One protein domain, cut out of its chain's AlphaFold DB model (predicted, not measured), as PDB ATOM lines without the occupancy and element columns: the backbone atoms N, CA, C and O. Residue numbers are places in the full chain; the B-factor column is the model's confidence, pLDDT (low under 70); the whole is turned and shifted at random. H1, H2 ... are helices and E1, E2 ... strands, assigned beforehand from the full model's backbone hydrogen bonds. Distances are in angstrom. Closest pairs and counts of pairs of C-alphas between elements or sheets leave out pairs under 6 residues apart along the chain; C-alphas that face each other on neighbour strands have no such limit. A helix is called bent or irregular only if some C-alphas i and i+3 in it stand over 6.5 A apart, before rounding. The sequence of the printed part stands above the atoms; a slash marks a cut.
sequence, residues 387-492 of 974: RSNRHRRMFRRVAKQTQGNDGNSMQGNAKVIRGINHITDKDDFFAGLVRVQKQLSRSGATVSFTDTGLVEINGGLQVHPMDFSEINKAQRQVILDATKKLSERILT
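What this domain is: This is residues 387 to 492 of the 974 residues of the protein "DUF4781 domain-containing protein" of Cryptotermes secundus (UniProt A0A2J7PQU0). A small three-stranded sheet, E1 E2 E3, sits in the middle of an open arch of helices: H1 and H2 at its E1 edge, H5 toward its E3 edge, and kinked H3 bridging from H1 to H5, with short H4 packed on H3; H1 and H2 stay apart from H5, and no helix closes the side of the arch away from H3. The printed part has 106 residues, in the order H1 H2 H3 E1 E2 E3 H4 H5, and is mostly helix, the helix packing mostly crossed. The sheet is a meander, each strand the antiparallel neighbour of the one before. The whole is compact, with a radius of gyration of the C-alphas of 13.4 A and spans of 34 by 30 by 22 A.

How they stand to each other: H1, residues 389 to 403, touches H2, residues 409 to 421, with its residues 399 to 403 alone, at a steep tilt of 53 degrees, opposite ways; the closest C-alphas, of Gln 403 and Gly 412, are 3.7 A apart. The hub is H3, residues 426 to 443, irregular, with C-alphas 435 and 438 7.5 A apart and a kink of 50 degrees near residue 436. It touches H1 with residues 427 to 434 alone, closest C-alphas His 391 and Phe 430, 5.6 A. E1, residues 447 to 449, and E2, residues 455 to 457, form a hairpin, with N 448 and O 456 2.9 A apart, within hydrogen-bond range. E2 and E3, residues 461 to 463, form another, with N 457 and O 461 2.8 A apart. H4, residues 465 to 470, touches H3, closest C-alphas Gly 432 and Met 466, 3.9 A. H5, residues 473 to 487, touches H3 about perpendicular, at 74 degrees, closest C-alphas Ser 443 and Asp 481, 6.6 A. H1, H2 and H5 are on the sheet but only graze it. Every O i to N i+4 pair is within hydrogen-bond range in H1, H2, H4 and H5, and 12 of 14 are in H3.

Where its parts are: H1 begins at C-alpha 389 (12.916, 149.307, -40.474) and is 20.8 A long; H2 is 18.0 A, H3 24.5 A. H5, 21.0 A long, ends at C-alpha 487 (15.632, 120.024, -31.563).

The domain as a whole: The C-alphas farthest apart, of Arg 387 and Thr 492, are 40.5 A apart. The printed part has no cut, and its links between named elements are tight. Residues 405 to 410 stand free. pLDDT is under 70 at residues 405 to 409 and residue 460.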
ATOM      1  N   ARG A 387      15.113 147.605 -47.298       86.44
ATOM      2  CA  ARG A 387      14.040 148.551 -47.647       86.44
ATOM      3  C   ARG A 387      13.273 149.157 -46.470       86.44
ATOM      4  O   ARG A 387      12.742 150.259 -46.584       86.44
ATOM      5  N   SER A 388      13.135 148.446 -45.347       89.50
ATOM      6  CA  SER A 388      12.298 148.902 -44.229       89.50
ATOM      7  C   SER A 388      12.913 148.657 -42.856       89.50
ATOM      8  O   SER A 388      13.584 147.654 -42.617       89.50
ATOM      9  N   ASN A 389      12.557 149.506 -41.885       90.38
ATOM     10  CA  ASN A 389      12.916 149.307 -40.474       90.38
ATOM     11  C   ASN A 389      12.452 147.947 -39.921       90.38
ATOM     12  O   ASN A 389      13.040 147.419 -38.976       90.38
ATOM     13  N   ARG A 390      11.400 147.357 -40.503       90.81
ATOM     14  CA  ARG A 390      10.925 146.025 -40.126       90.81
ATOM     15  C   ARG A 390      11.866 144.927 -40.640       90.81
ATOM     16  O   ARG A 390      12.158 144.014 -39.870       90.81
ATOM     17  N   HIS A 391      12.374 145.053 -41.869       91.88
ATOM     18  CA  HIS A 391      13.403 144.165 -42.425       91.88
ATOM     19  C   HIS A 391      14.708 144.284 -41.633       91.88
ATOM     20  O   HIS A 391      15.224 143.271 -41.176       91.88
ATOM     21  N   ARG A 392      15.162 145.507 -41.322       92.69
ATOM     22  CA  ARG A 392      16.362 145.744 -40.492       92.69
ATOM     23  C   ARG A 392      16.271 145.083 -39.116       92.69
ATOM     24  O   ARG A 392      17.178 144.378 -38.687       92.69
ATOM     25  N   ARG A 393      15.133 145.235 -38.426       92.62
ATOM     26  CA  ARG A 393      14.894 144.558 -37.136       92.62
ATOM     27  C   ARG A 393      14.873 143.036 -37.265       92.62
ATOM     28  O   ARG A 393      15.288 142.357 -36.328       92.62
ATOM     29  N   MET A 394      14.359 142.510 -38.377       92.19
ATOM     30  CA  MET A 394      14.375 141.074 -38.639       92.19
ATOM     31  C   MET A 394      15.802 140.577 -38.851       92.19
ATOM     32  O   MET A 394      16.229 139.653 -38.165       92.19
ATOM     33  N   PHE A 395      16.545 141.245 -39.726       93.56
ATOM     34  CA  PHE A 395      17.944 140.970 -39.996       93.56
ATOM     35  C   PHE A 395      18.777 140.932 -38.715       93.56
ATOM     36  O   PHE A 395      19.385 139.906 -38.428       93.56
ATOM     37  N   ARG A 396      18.710 141.973 -37.871       91.81
ATOM     38  CA  ARG A 396      19.429 142.006 -36.582       91.81
ATOM     39  C   ARG A 396      19.121 140.801 -35.696       91.81
ATOM     40  O   ARG A 396      19.997 140.325 -34.980       91.81
ATOM     41  N   ARG A 397      17.877 140.309 -35.712       89.75
ATOM     42  CA  ARG A 397      17.478 139.133 -34.927       89.75
ATOM     43  C   ARG A 397      18.124 137.861 -35.474       89.75
ATOM     44  O   ARG A 397      18.722 137.132 -34.688       89.75
ATOM     45  N   VAL A 398      18.012 137.619 -36.780       90.50
ATOM     46  CA  VAL A 398      18.574 136.423 -37.430       90.50
ATOM     47  C   VAL A 398      20.103 136.453 -37.378       90.50
ATOM     48  O   VAL A 398      20.723 135.457 -37.015       90.50
ATOM     49  N   ALA A 399      20.722 137.610 -37.618       89.38
ATOM     50  CA  ALA A 399      22.162 137.809 -37.485       89.38
ATOM     51  C   ALA A 399      22.642 137.502 -36.058       89.38
ATOM     52  O   ALA A 399      23.574 136.720 -35.887       89.38
ATOM     53  N   LYS A 400      21.951 138.012 -35.027       89.19
ATOM     54  CA  LYS A 400      22.274 137.714 -33.621       89.19
ATOM     55  C   LYS A 400      22.137 136.226 -33.285       89.19
ATOM     56  O   LYS A 400      22.955 135.690 -32.548       89.19
ATOM     57  N   GLN A 401      21.116 135.554 -33.814       87.62
ATOM     58  CA  GLN A 401      20.933 134.110 -33.623       87.62
ATOM     59  C   GLN A 401      22.009 133.293 -34.358       87.62
ATOM     60  O   GLN A 401      22.489 132.301 -33.820       87.62
ATOM     61  N   THR A 402      22.448 133.753 -35.530       88.00
ATOM     62  CA  THR A 402      23.525 133.137 -36.328       88.00
ATOM     63  C   THR A 402      24.905 133.320 -35.686       88.00
ATOM     64  O   THR A 402      25.745 132.425 -35.754       88.00
ATOM     65  N   GLN A 403      25.139 134.461 -35.028       85.94
ATOM     66  CA  GLN A 403      26.380 134.745 -34.299       85.94
ATOM     67  C   GLN A 403      26.588 133.816 -33.092       85.94
ATOM     68  O   GLN A 403      27.732 133.549 -32.731       85.94
ATOM     69  N   GLY A 404      25.506 133.285 -32.510       77.75
ATOM     70  CA  GLY A 404      25.548 132.427 -31.324       77.75
ATOM     71  C   GLY A 404      25.767 133.192 -30.009       77.75
ATOM     72  O   GLY A 404      25.853 134.419 -29.986       77.75
ATOM     73  N   ASN A 405      25.827 132.457 -28.891       65.00
ATOM     74  CA  ASN A 405      26.033 133.015 -27.540       65.00
ATOM     75  C   ASN A 405      27.510 133.269 -27.193       65.00
ATOM     76  O   ASN A 405      27.806 133.890 -26.171       65.00
ATOM     77  N   ASP A 406      28.431 132.793 -28.026       52.38
ATOM     78  CA  ASP A 406      29.855 132.830 -27.734       52.38
ATOM     79  C   ASP A 406      30.411 134.162 -28.229       52.38
ATOM     80  O   ASP A 406      30.445 134.427 -29.429       52.38
ATOM     81  N   GLY A 407      30.855 135.018 -27.305       50.38
ATOM     82  CA  GLY A 407      31.365 136.374 -27.554       50.38
ATOM     83  C   GLY A 407      32.592 136.492 -28.479       50.38
ATOM     84  O   GLY A 407      33.255 137.528 -28.487       50.38
ATOM     85  N   ASN A 408      32.909 135.469 -29.277       56.91
ATOM     86  CA  ASN A 408      33.955 135.478 -30.285       56.91
ATOM     87  C   ASN A 408      33.393 135.939 -31.643       56.91
ATOM     88  O   ASN A 408      33.135 135.148 -32.553       56.91
ATOM     89  N   SER A 409      33.203 137.258 -31.756       66.19
ATOM     90  CA  SER A 409      32.518 137.922 -32.879       66.19
ATOM     91  C   SER A 409      32.986 137.512 -34.285       66.19
ATOM     92  O   SER A 409      32.172 137.528 -35.196       66.19
ATOM     93  N   MET A 410      34.240 137.079 -34.487       72.38
ATOM     94  CA  MET A 410      34.760 136.836 -35.842       72.38
ATOM     95  C   MET A 410      34.136 135.641 -36.563       72.38
ATOM     96  O   MET A 410      33.796 135.751 -37.737       72.38
ATOM     97  N   GLN A 411      33.991 134.496 -35.891       79.38
ATOM     98  CA  GLN A 411      33.414 133.302 -36.524       79.38
ATOM     99  C   GLN A 411      31.898 133.428 -36.680       79.38
ATOM    100  O   GLN A 411      31.348 133.007 -37.696       79.38
ATOM    101  N   GLY A 412      31.228 134.035 -35.697       84.81
ATOM    102  CA  GLY A 412      29.799 134.336 -35.779       84.81
ATOM    103  C   GLY A 412      29.486 135.300 -36.924       84.81
ATOM    104  O   GLY A 412      28.613 135.024 -37.741       84.81
ATOM    105  N   ASN A 413      30.251 136.387 -37.047       87.56
ATOM    106  CA  ASN A 413      30.101 137.345 -38.143       87.56
ATOM    107  C   ASN A 413      30.426 136.725 -39.507       87.56
ATOM    108  O   ASN A 413      29.704 136.964 -40.465       87.56
ATOM    109  N   ALA A 414      31.460 135.889 -39.591       82.81
ATOM    110  CA  ALA A 414      31.801 135.145 -40.803       82.81
ATOM    111  C   ALA A 414      30.649 134.248 -41.295       82.81
ATOM    112  O   ALA A 414      30.380 134.185 -42.492       82.81
ATOM    113  N   LYS A 415      29.924 133.585 -40.381       86.56
ATOM    114  CA  LYS A 415      28.713 132.814 -40.725       86.56
ATOM    115  C   LYS A 415      27.590 133.708 -41.251       86.56
ATOM    116  O   LYS A 415      26.949 133.354 -42.232       86.56
ATOM    117  N   VAL A 416      27.376 134.866 -40.622       88.81
ATOM    118  CA  VAL A 416      26.387 135.854 -41.082       88.81
ATOM    119  C   VAL A 416      26.719 136.341 -42.494       88.81
ATOM    120  O   VAL A 416      25.835 136.352 -43.342       88.81
ATOM    121  N   ILE A 417      27.981 136.685 -42.762       85.44
ATOM    122  CA  ILE A 417      28.442 137.164 -44.075       85.44
ATOM    123  C   ILE A 417      28.263 136.088 -45.145       85.44
ATOM    124  O   ILE A 417      27.685 136.373 -46.189       85.44
ATOM    125  N   ARG A 418      28.665 134.840 -44.866       85.19
ATOM    126  CA  ARG A 418      28.428 133.719 -45.789       85.19
ATOM    127  C   ARG A 418      26.957 133.577 -46.149       85.19
ATOM    128  O   ARG A 418      26.644 133.416 -47.321       85.19
ATOM    129  N   GLY A 419      26.065 133.669 -45.166       85.31
ATOM    130  CA  GLY A 419      24.637 133.559 -45.435       85.31
ATOM    131  C   GLY A 419      24.080 134.719 -46.242       85.31
ATOM    132  O   GLY A 419      23.335 134.489 -47.185       85.31
ATOM    133  N   ILE A 420      24.489 135.947 -45.926       88.75
ATOM    134  CA  ILE A 420      24.085 137.152 -46.658       88.75
ATOM    135  C   ILE A 420      24.525 137.110 -48.125       88.75
ATOM    136  O   ILE A 420      23.726 137.436 -48.999       88.75
ATOM    137  N   ASN A 421      25.763 136.684 -48.396       82.88
ATOM    138  CA  ASN A 421      26.328 136.649 -49.748       82.88
ATOM    139  C   ASN A 421      25.576 135.701 -50.699       82.88
ATOM    140  O   ASN A 421      25.690 135.849 -51.910       82.88
ATOM    141  N   HIS A 422      24.808 134.746 -50.165       82.12
ATOM    142  CA  HIS A 422      24.031 133.784 -50.951       82.12
ATOM    143  C   HIS A 422      22.534 134.133 -51.034       82.12
ATOM    144  O   HIS A 422      21.758 133.363 -51.593       82.12
ATOM    145  N   ILE A 423      22.098 135.277 -50.492       83.44
ATOM    146  CA  ILE A 423      20.706 135.731 -50.621       83.44
ATOM    147  C   ILE A 423      20.518 136.379 -51.999       83.44
ATOM    148  O   ILE A 423      21.006 137.481 -52.235       83.44
ATOM    149  N   THR A 424      19.769 135.717 -52.884       74.62
ATOM    150  CA  THR A 424      19.497 136.193 -54.252       74.62
ATOM    151  C   THR A 424      18.574 137.415 -54.280       74.62
ATOM    152  O   THR A 424      18.900 138.414 -54.913       74.62
ATOM    153  N   ASP A 425      17.449 137.374 -53.551       84.88
ATOM    154  CA  ASP A 425      16.535 138.514 -53.383       84.88
ATOM    155  C   ASP A 425      16.355 138.834 -51.895       84.88
ATOM    156  O   ASP A 425      15.640 138.153 -51.157       84.88
ATOM    157  N   LYS A 426      17.011 139.905 -51.440       85.88
ATOM    158  CA  LYS A 426      16.952 140.335 -50.038       85.88
ATOM    159  C   LYS A 426      15.558 140.801 -49.617       85.88
ATOM    160  O   LYS A 426      15.171 140.583 -48.467       85.88
ATOM    161  N   ASP A 427      14.802 141.450 -50.494       83.62
ATOM    162  CA  ASP A 427      13.509 142.010 -50.115       83.62
ATOM    163  C   ASP A 427      12.466 140.907 -49.953       83.62
ATOM    164  O   ASP A 427      11.767 140.895 -48.932       83.62
ATOM    165  N   ASP A 428      12.426 139.940 -50.868       86.38
ATOM    166  CA  ASP A 428      11.549 138.771 -50.762       86.38
ATOM    167  C   ASP A 428      11.941 137.874 -49.584       86.38
ATOM    168  O   ASP A 428      11.084 137.466 -48.785       86.38
ATOM    169  N   PHE A 429      13.241 137.658 -49.388       88.44
ATOM    170  CA  PHE A 429      13.765 136.881 -48.270       88.44
ATOM    171  C   PHE A 429      13.324 137.455 -46.911       88.44
ATOM    172  O   PHE A 429      12.750 136.750 -46.067       88.44
ATOM    173  N   PHE A 430      13.527 138.758 -46.675       93.00
ATOM    174  CA  PHE A 430      13.124 139.380 -45.408       93.00
ATOM    175  C   PHE A 430      11.617 139.632 -45.312       93.00
ATOM    176  O   PHE A 430      11.084 139.613 -44.194       93.00
ATOM    177  N   ALA A 431      10.907 139.807 -46.431       90.88
ATOM    178  CA  ALA A 431       9.449 139.866 -46.442       90.88
ATOM    179  C   ALA A 431       8.839 138.541 -45.962       90.88
ATOM    180  O   ALA A 431       7.959 138.564 -45.092       90.88
ATOM    181  N   GLY A 432       9.347 137.403 -46.447       88.00
ATOM    182  CA  GLY A 432       8.950 136.066 -46.002       88.00
ATOM    183  C   GLY A 432       9.103 135.898 -44.490       88.00
ATOM    184  O   GLY A 432       8.126 135.617 -43.786       88.00
ATOM    185  N   LEU A 433      10.289 136.213 -43.953       90.69
ATOM    186  CA  LEU A 433      10.552 136.174 -42.508       90.69
ATOM    187  C   LEU A 433       9.616 137.088 -41.713       90.69
ATOM    188  O   LEU A 433       9.063 136.695 -40.681       90.69
ATOM    189  N   VAL A 434       9.401 138.314 -42.187       92.94
ATOM    190  CA  VAL A 434       8.495 139.266 -41.541       92.94
ATOM    191  C   VAL A 434       7.056 138.748 -41.496       92.94
ATOM    192  O   VAL A 434       6.389 138.938 -40.470       92.94
ATOM    193  N   ARG A 435       6.576 138.086 -42.556       91.56
ATOM    194  CA  ARG A 435       5.224 137.504 -42.619       91.56
ATOM    195  C   ARG A 435       5.035 136.396 -41.583       91.56
ATOM    196  O   ARG A 435       3.995 136.355 -40.921       91.56
ATOM    197  N   VAL A 436       6.037 135.536 -41.387       89.38
ATOM    198  CA  VAL A 436       5.950 134.404 -40.441       89.38
ATOM    199  C   VAL A 436       6.387 134.740 -39.013       89.38
ATOM    200  O   VAL A 436       6.129 133.959 -38.092       89.38
ATOM    201  N   GLN A 437       6.966 135.922 -38.781       89.75
ATOM    202  CA  GLN A 437       7.584 136.294 -37.506       89.75
ATOM    203  C   GLN A 437       6.707 136.057 -36.277       89.75
ATOM    204  O   GLN A 437       7.183 135.608 -35.237       89.75
ATOM    205  N   LYS A 438       5.413 136.382 -36.369       88.00
ATOM    206  CA  LYS A 438       4.490 136.239 -35.234       88.00
ATOM    207  C   LYS A 438       4.336 134.776 -34.809       88.00
ATOM    208  O   LYS A 438       4.133 134.522 -33.627       88.00
ATOM    209  N   GLN A 439       4.415 133.832 -35.750       85.56
ATOM    210  CA  GLN A 439       4.357 132.399 -35.452       85.56
ATOM    211  C   GLN A 439       5.689 131.903 -34.904       85.56
ATOM    212  O   GLN A 439       5.692 131.289 -33.843       85.56
ATOM    213  N   LEU A 440       6.803 132.278 -35.540       85.94
ATOM    214  CA  LEU A 440       8.149 131.957 -35.053       85.94
ATOM    215  C   LEU A 440       8.334 132.381 -33.588       85.94
ATOM    216  O   LEU A 440       8.752 131.582 -32.754       85.94
ATOM    217  N   SER A 441       7.923 133.607 -33.241       85.62
ATOM    218  CA  SER A 441       7.975 134.101 -31.861       85.62
ATOM    219  C   SER A 441       7.049 133.354 -30.901       85.62
ATOM    220  O   SER A 441       7.433 133.143 -29.758       85.62
ATOM    221  N   ARG A 442       5.844 132.956 -31.332       85.81
ATOM    222  CA  ARG A 442       4.905 132.192 -30.487       85.81
ATOM    223  C   ARG A 442       5.409 130.784 -30.190       85.81
ATOM    224  O   ARG A 442       5.250 130.321 -29.069       85.81
ATOM    225  N   SER A 443       6.030 130.139 -31.173       80.25
ATOM    226  CA  SER A 443       6.642 128.818 -31.010       80.25
ATOM    227  C   SER A 443       7.966 128.871 -30.240       80.25
ATOM    228  O   SER A 443       8.439 127.848 -29.750       80.25
ATOM    229  N   GLY A 444       8.574 130.055 -30.106       83.06
ATOM    230  CA  GLY A 444       9.922 130.208 -29.559       83.06
ATOM    231  C   GLY A 444      10.995 129.627 -30.480       83.06
ATOM    232  O   GLY A 444      11.995 129.119 -29.986       83.06
ATOM    233  N   ALA A 445      10.765 129.653 -31.795       83.62
ATOM    234  CA  ALA A 445      11.691 129.096 -32.771       83.62
ATOM    235  C   ALA A 445      12.945 129.974 -32.927       83.62
ATOM    236  O   ALA A 445      12.852 131.209 -32.954       83.62
ATOM    237  N   THR A 446      14.111 129.343 -33.050       85.69
ATOM    238  CA  THR A 446      15.367 130.006 -33.418       85.69
ATOM    239  C   THR A 446      15.535 129.979 -34.931       85.69
ATOM    240  O   THR A 446      15.179 128.996 -35.574       85.69
ATOM    241  N   VAL A 447      16.035 131.073 -35.504       88.75
ATOM    242  CA  VAL A 447      16.245 131.222 -36.947       88.75
ATOM    243  C   VAL A 447      17.652 131.754 -37.191       88.75
ATOM    244  O   VAL A 447      17.996 132.837 -36.722       88.75
ATOM    245  N   SER A 448      18.462 131.016 -37.936       89.38
ATOM    246  CA  SER A 448      19.821 131.415 -38.320       89.38
ATOM    247  C   SER A 448      20.012 131.345 -39.828       89.38
ATOM    248  O   SER A 448      19.279 130.641 -40.516       89.38
ATOM    249  N   PHE A 449      20.983 132.084 -40.355       88.69
ATOM    250  CA  PHE A 449      21.378 131.970 -41.756       88.69
ATOM    251  C   PHE A 449      22.124 130.655 -42.003       88.69
ATOM    252  O   PHE A 449      22.938 130.242 -41.172       88.69
ATOM    253  N   THR A 450      21.866 130.032 -43.152       84.12
ATOM    254  CA  THR A 450      22.716 128.972 -43.709       84.12
ATOM    255  C   THR A 450      23.760 129.576 -44.643       84.12
ATOM    256  O   THR A 450      23.661 130.737 -45.026       84.12
ATOM    257  N   ASP A 451      24.754 128.790 -45.041       77.12
ATOM    258  CA  ASP A 451      25.723 129.129 -46.090       77.12
ATOM    259  C   ASP A 451      25.168 128.977 -47.520       77.12
ATOM    260  O   ASP A 451      25.890 129.215 -48.477       77.12
ATOM    261  N   THR A 452      23.888 128.626 -47.666       74.69
ATOM    262  CA  THR A 452      23.209 128.361 -48.947       74.69
ATOM    263  C   THR A 452      22.141 129.396 -49.309       74.69
ATOM    264  O   THR A 452      21.335 129.159 -50.202       74.69
ATOM    265  N   GLY A 453      22.083 130.527 -48.599       70.81
ATOM    266  CA  GLY A 453      21.059 131.550 -48.847       70.81
ATOM    267  C   GLY A 453      19.668 131.164 -48.336       70.81
ATOM    268  O   GLY A 453      18.664 131.716 -48.781       70.81
ATOM    269  N   LEU A 454      19.590 130.220 -47.393       83.75
ATOM    270  CA  LEU A 454      18.362 129.799 -46.722       83.75
ATOM    271  C   LEU A 454      18.383 130.221 -45.249       83.75
ATOM    272  O   LEU A 454      19.385 130.716 -44.718       83.75
ATOM    273  N   VAL A 455      17.260 130.008 -44.559       86.06
ATOM    274  CA  VAL A 455      17.244 130.033 -43.095       86.06
ATOM    275  C   VAL A 455      17.142 128.634 -42.532       86.06
ATOM    276  O   VAL A 455      16.387 127.799 -43.023       86.06
ATOM    277  N   GLU A 456      17.869 128.408 -41.450       85.56
ATOM    278  CA  GLU A 456      17.736 127.236 -40.613       85.56
ATOM    279  C   GLU A 456      16.858 127.565 -39.407       85.56
ATOM    280  O   GLU A 456      17.150 128.474 -38.627       85.56
ATOM    281  N   ILE A 457      15.774 126.814 -39.248       83.88
ATOM    282  CA  ILE A 457      14.841 126.924 -38.133       83.88
ATOM    283  C   ILE A 457      15.126 125.794 -37.141       83.88
ATOM    284  O   ILE A 457      15.144 124.617 -37.512       83.88
ATOM    285  N   ASN A 458      15.337 126.150 -35.871       81.94
ATOM    286  CA  ASN A 458      15.609 125.234 -34.755       81.94
ATOM    287  C   ASN A 458      16.773 124.248 -34.996       81.94
ATOM    288  O   ASN A 458      16.802 123.180 -34.388       81.94
ATOM    289  N   GLY A 459      17.724 124.581 -35.875       71.44
ATOM    290  CA  GLY A 459      18.890 123.731 -36.156       71.44
ATOM    291  C   GLY A 459      18.575 122.426 -36.899       71.44
ATOM    292  O   GLY A 459      19.308 121.451 -36.742       71.44
ATOM    293  N   GLY A 460      17.442 122.348 -37.610       67.75
ATOM    294  CA  GLY A 460      17.033 121.108 -38.281       67.75
ATOM    295  C   GLY A 460      16.163 121.260 -39.528       67.75
ATOM    296  O   GLY A 460      16.008 120.286 -40.263       67.75
ATOM    297  N   LEU A 461      15.608 122.448 -39.787       76.25
ATOM    298  CA  LEU A 461      14.808 122.722 -40.982       76.25
ATOM    299  C   LEU A 461      15.424 123.875 -41.770       76.25
ATOM    300  O   LEU A 461      15.332 125.020 -41.338       76.25
ATOM    301  N   GLN A 462      16.006 123.574 -42.929       80.06
ATOM    302  CA  GLN A 462      16.469 124.587 -43.875       80.06
ATOM    303  C   GLN A 462      15.369 124.879 -44.892       80.06
ATOM    304  O   GLN A 462      14.828 123.956 -45.498       80.06
ATOM    305  N   VAL A 463      15.004 126.148 -45.049       81.12
ATOM    306  CA  VAL A 463      13.909 126.546 -45.938       81.12
ATOM    307  C   VAL A 463      14.090 127.981 -46.419       81.12
ATOM    308  O   VAL A 463      14.644 128.821 -45.705       81.12
ATOM    309  N   HIS A 464      13.597 128.278 -47.621       83.38
ATOM    310  CA  HIS A 464      13.511 129.650 -48.096       83.38
ATOM    311  C   HIS A 464      12.370 130.382 -47.358       83.38
ATOM    312  O   HIS A 464      11.252 129.859 -47.267       83.38
ATOM    313  N   PRO A 465      12.601 131.577 -46.778       84.94
ATOM    314  CA  PRO A 465      11.597 132.224 -45.937       84.94
ATOM    315  C   PRO A 465      10.281 132.564 -46.627       84.94
ATOM    316  O   PRO A 465       9.240 132.583 -45.966       84.94
ATOM    317  N   MET A 466      10.330 132.888 -47.920       82.00
ATOM    318  CA  MET A 466       9.139 133.249 -48.681       82.00
ATOM    319  C   MET A 466       8.257 132.022 -48.898       82.00
ATOM    320  O   MET A 466       7.088 132.057 -48.521       82.00
ATOM    321  N   ASP A 467       8.845 130.910 -49.329       77.75
ATOM    322  CA  ASP A 467       8.183 129.619 -49.527       77.75
ATOM    323  C   ASP A 467       7.586 129.123 -48.208       77.75
ATOM    324  O   ASP A 467       6.421 128.725 -48.122       77.75
ATOM    325  N   PHE A 468       8.349 129.257 -47.116       81.44
ATOM    326  CA  PHE A 468       7.838 128.959 -45.785       81.44
ATOM    327  C   PHE A 468       6.654 129.855 -45.414       81.44
ATOM    328  O   PHE A 468       5.750 129.406 -44.720       81.44
ATOM    329  N   SER A 469       6.611 131.107 -45.879       81.00
ATOM    330  CA  SER A 469       5.502 132.040 -45.644       81.00
ATOM    331  C   SER A 469       4.241 131.764 -46.466       81.00
ATOM    332  O   SER A 469       3.181 132.310 -46.137       81.00
ATOM    333  N   GLU A 470       4.322 130.908 -47.479       79.56
ATOM    334  CA  GLU A 470       3.188 130.527 -48.327       79.56
ATOM    335  C   GLU A 470       2.436 129.303 -47.790       79.56
ATOM    336  O   GLU A 470       1.225 129.185 -47.982       79.56
ATOM    337  N   ILE A 471       3.105 128.442 -47.016       74.38
ATOM    338  CA  ILE A 471       2.475 127.292 -46.341       74.38
ATOM    339  C   ILE A 471       1.341 127.780 -45.429       74.38
ATOM    340  O   ILE A 471       1.520 128.750 -44.701       74.38
ATOM    341  N   ASN A 472       0.184 127.114 -45.373       79.62
ATOM    342  CA  ASN A 472      -0.936 127.563 -44.533       79.62
ATOM    343  C   ASN A 472      -0.516 127.768 -43.061       79.62
ATOM    344  O   ASN A 472       0.197 126.957 -42.472       79.62
ATOM    345  N   LYS A 473      -1.026 128.828 -42.424       80.12
ATOM    346  CA  LYS A 473      -0.767 129.172 -41.019       80.12
ATOM    347  C   LYS A 473      -0.908 127.995 -40.041       80.12
ATOM    348  O   LYS A 473      -0.072 127.883 -39.145       80.12
ATOM    349  N   ALA A 474      -1.940 127.161 -40.181       76.19
ATOM    350  CA  ALA A 474      -2.147 125.991 -39.322       76.19
ATOM    351  C   ALA A 474      -1.060 124.926 -39.551       76.19
ATOM    352  O   ALA A 474      -0.489 124.410 -38.596       76.19
ATOM    353  N   GLN A 475      -0.706 124.685 -40.814       71.31
ATOM    354  CA  GLN A 475       0.312 123.714 -41.220       71.31
ATOM    355  C   GLN A 475       1.720 124.150 -40.787       71.31
ATOM    356  O   GLN A 475       2.470 123.360 -40.219       71.31
ATOM    357  N   ARG A 476       2.052 125.440 -40.924       80.56
ATOM    358  CA  ARG A 476       3.309 125.999 -40.393       80.56
ATOM    359  C   ARG A 476       3.446 125.807 -38.895       80.56
ATOM    360  O   ARG A 476       4.549 125.580 -38.421       80.56
ATOM    361  N   GLN A 477       2.346 125.910 -38.148       81.75
ATOM    362  CA  GLN A 477       2.382 125.723 -36.701       81.75
ATOM    363  C   GLN A 477       2.784 124.288 -36.344       81.75
ATOM    364  O   GLN A 477       3.673 124.105 -35.520       81.75
ATOM    365  N   VAL A 478       2.213 123.295 -37.034       77.19
ATOM    366  CA  VAL A 478       2.576 121.878 -36.864       77.19
ATOM    367  C   VAL A 478       4.054 121.649 -37.184       77.19
ATOM    368  O   VAL A 478       4.756 121.026 -36.393       77.19
ATOM    369  N   ILE A 479       4.554 122.212 -38.291       76.19
ATOM    370  CA  ILE A 479       5.969 122.098 -38.683       76.19
ATOM    371  C   ILE A 479       6.886 122.724 -37.621       76.19
ATOM    372  O   ILE A 479       7.873 122.106 -37.220       76.19
ATOM    373  N   LEU A 480       6.565 123.925 -37.130       81.25
ATOM    374  CA  LEU A 480       7.365 124.608 -36.107       81.25
ATOM    375  C   LEU A 480       7.393 123.833 -34.787       81.25
ATOM    376  O   LEU A 480       8.459 123.703 -34.181       81.25
ATOM    377  N   ASP A 481       6.250 123.298 -34.361       81.44
ATOM    378  CA  ASP A 481       6.126 122.554 -33.110       81.44
ATOM    379  C   ASP A 481       6.852 121.196 -33.198       81.44
ATOM    380  O   ASP A 481       7.586 120.830 -32.276       81.44
ATOM    381  N   ALA A 482       6.732 120.486 -34.325       74.50
ATOM    382  CA  ALA A 482       7.447 119.234 -34.579       74.50
ATOM    383  C   ALA A 482       8.969 119.445 -34.646       74.50
ATOM    384  O   ALA A 482       9.733 118.717 -34.009       74.50
ATOM    385  N   THR A 483       9.422 120.483 -35.357       76.50
ATOM    386  CA  THR A 483      10.858 120.799 -35.491       76.50
ATOM    387  C   THR A 483      11.453 121.215 -34.145       76.50
ATOM    388  O   THR A 483      12.574 120.836 -33.813       76.50
ATOM    389  N   LYS A 484      10.692 121.944 -33.318       81.00
ATOM    390  CA  LYS A 484      11.111 122.298 -31.957       81.00
ATOM    391  C   LYS A 484      11.288 121.062 -31.075       81.00
ATOM    392  O   LYS A 484      12.362 120.877 -30.507       81.00
ATOM    393  N   LYS A 485      10.287 120.182 -31.017       81.12
ATOM    394  CA  LYS A 485      10.373 118.913 -30.276       81.12
ATOM    395  C   LYS A 485      11.543 118.040 -30.749       81.12
ATOM    396  O   LYS A 485      12.161 117.363 -29.931       81.12
ATOM    397  N   LEU A 486      11.855 118.047 -32.050       76.19
ATOM    398  CA  LEU A 486      13.028 117.358 -32.595       76.19
ATOM    399  C   LEU A 486      14.333 117.975 -32.062       76.19
ATOM    400  O   LEU A 486      15.204 117.246 -31.591       76.19
ATOM    401  N   SER A 487      14.450 119.307 -32.074       75.81
ATOM    402  CA  SER A 487      15.632 120.024 -31.563       75.81
ATOM    403  C   SER A 487      15.848 119.836 -30.052       75.81
ATOM    404  O   SER A 487      16.981 119.690 -29.598       75.81
ATOM    405  N   GLU A 488      14.763 119.730 -29.279       82.31
ATOM    406  CA  GLU A 488      14.775 119.452 -27.835       82.31
ATOM    407  C   GLU A 488      14.993 117.956 -27.521       82.31
ATOM    408  O   GLU A 488      14.982 117.558 -26.357       82.31
ATOM    409  N   ARG A 489      15.206 117.117 -28.550       76.19
ATOM    410  CA  ARG A 489      15.341 115.649 -28.466       76.19
ATOM    411  C   ARG A 489      14.136 114.941 -27.826       76.19
ATOM    412  O   ARG A 489      14.265 113.819 -27.344       76.19
ATOM    413  N   ILE A 490      12.966 115.580 -27.843       80.69
ATOM    414  CA  ILE A 490      11.691 115.027 -27.362       80.69
ATOM    415  C   ILE A 490      11.115 114.047 -28.393       80.69
ATOM    416  O   ILE A 490      10.567 113.011 -28.026       80.69
ATOM    417  N   LEU A 491      11.250 114.367 -29.684       73.62
ATOM    418  CA  LEU A 491      10.891 113.487 -30.800       73.62
ATOM    419  C   LEU A 491      12.138 112.837 -31.404       73.62
ATOM    420  O   LEU A 491      13.175 113.479 -31.574       73.62
ATOM    421  N   THR A 492      12.010 111.576 -31.816       75.06
ATOM    422  CA  THR A 492      12.987 110.931 -32.709       75.06
ATOM    423  C   THR A 492      12.768 111.365 -34.161       75.06
ATOM    424  O   THR A 492      11.667 111.759 -34.545       75.06
TER     425      THR A 492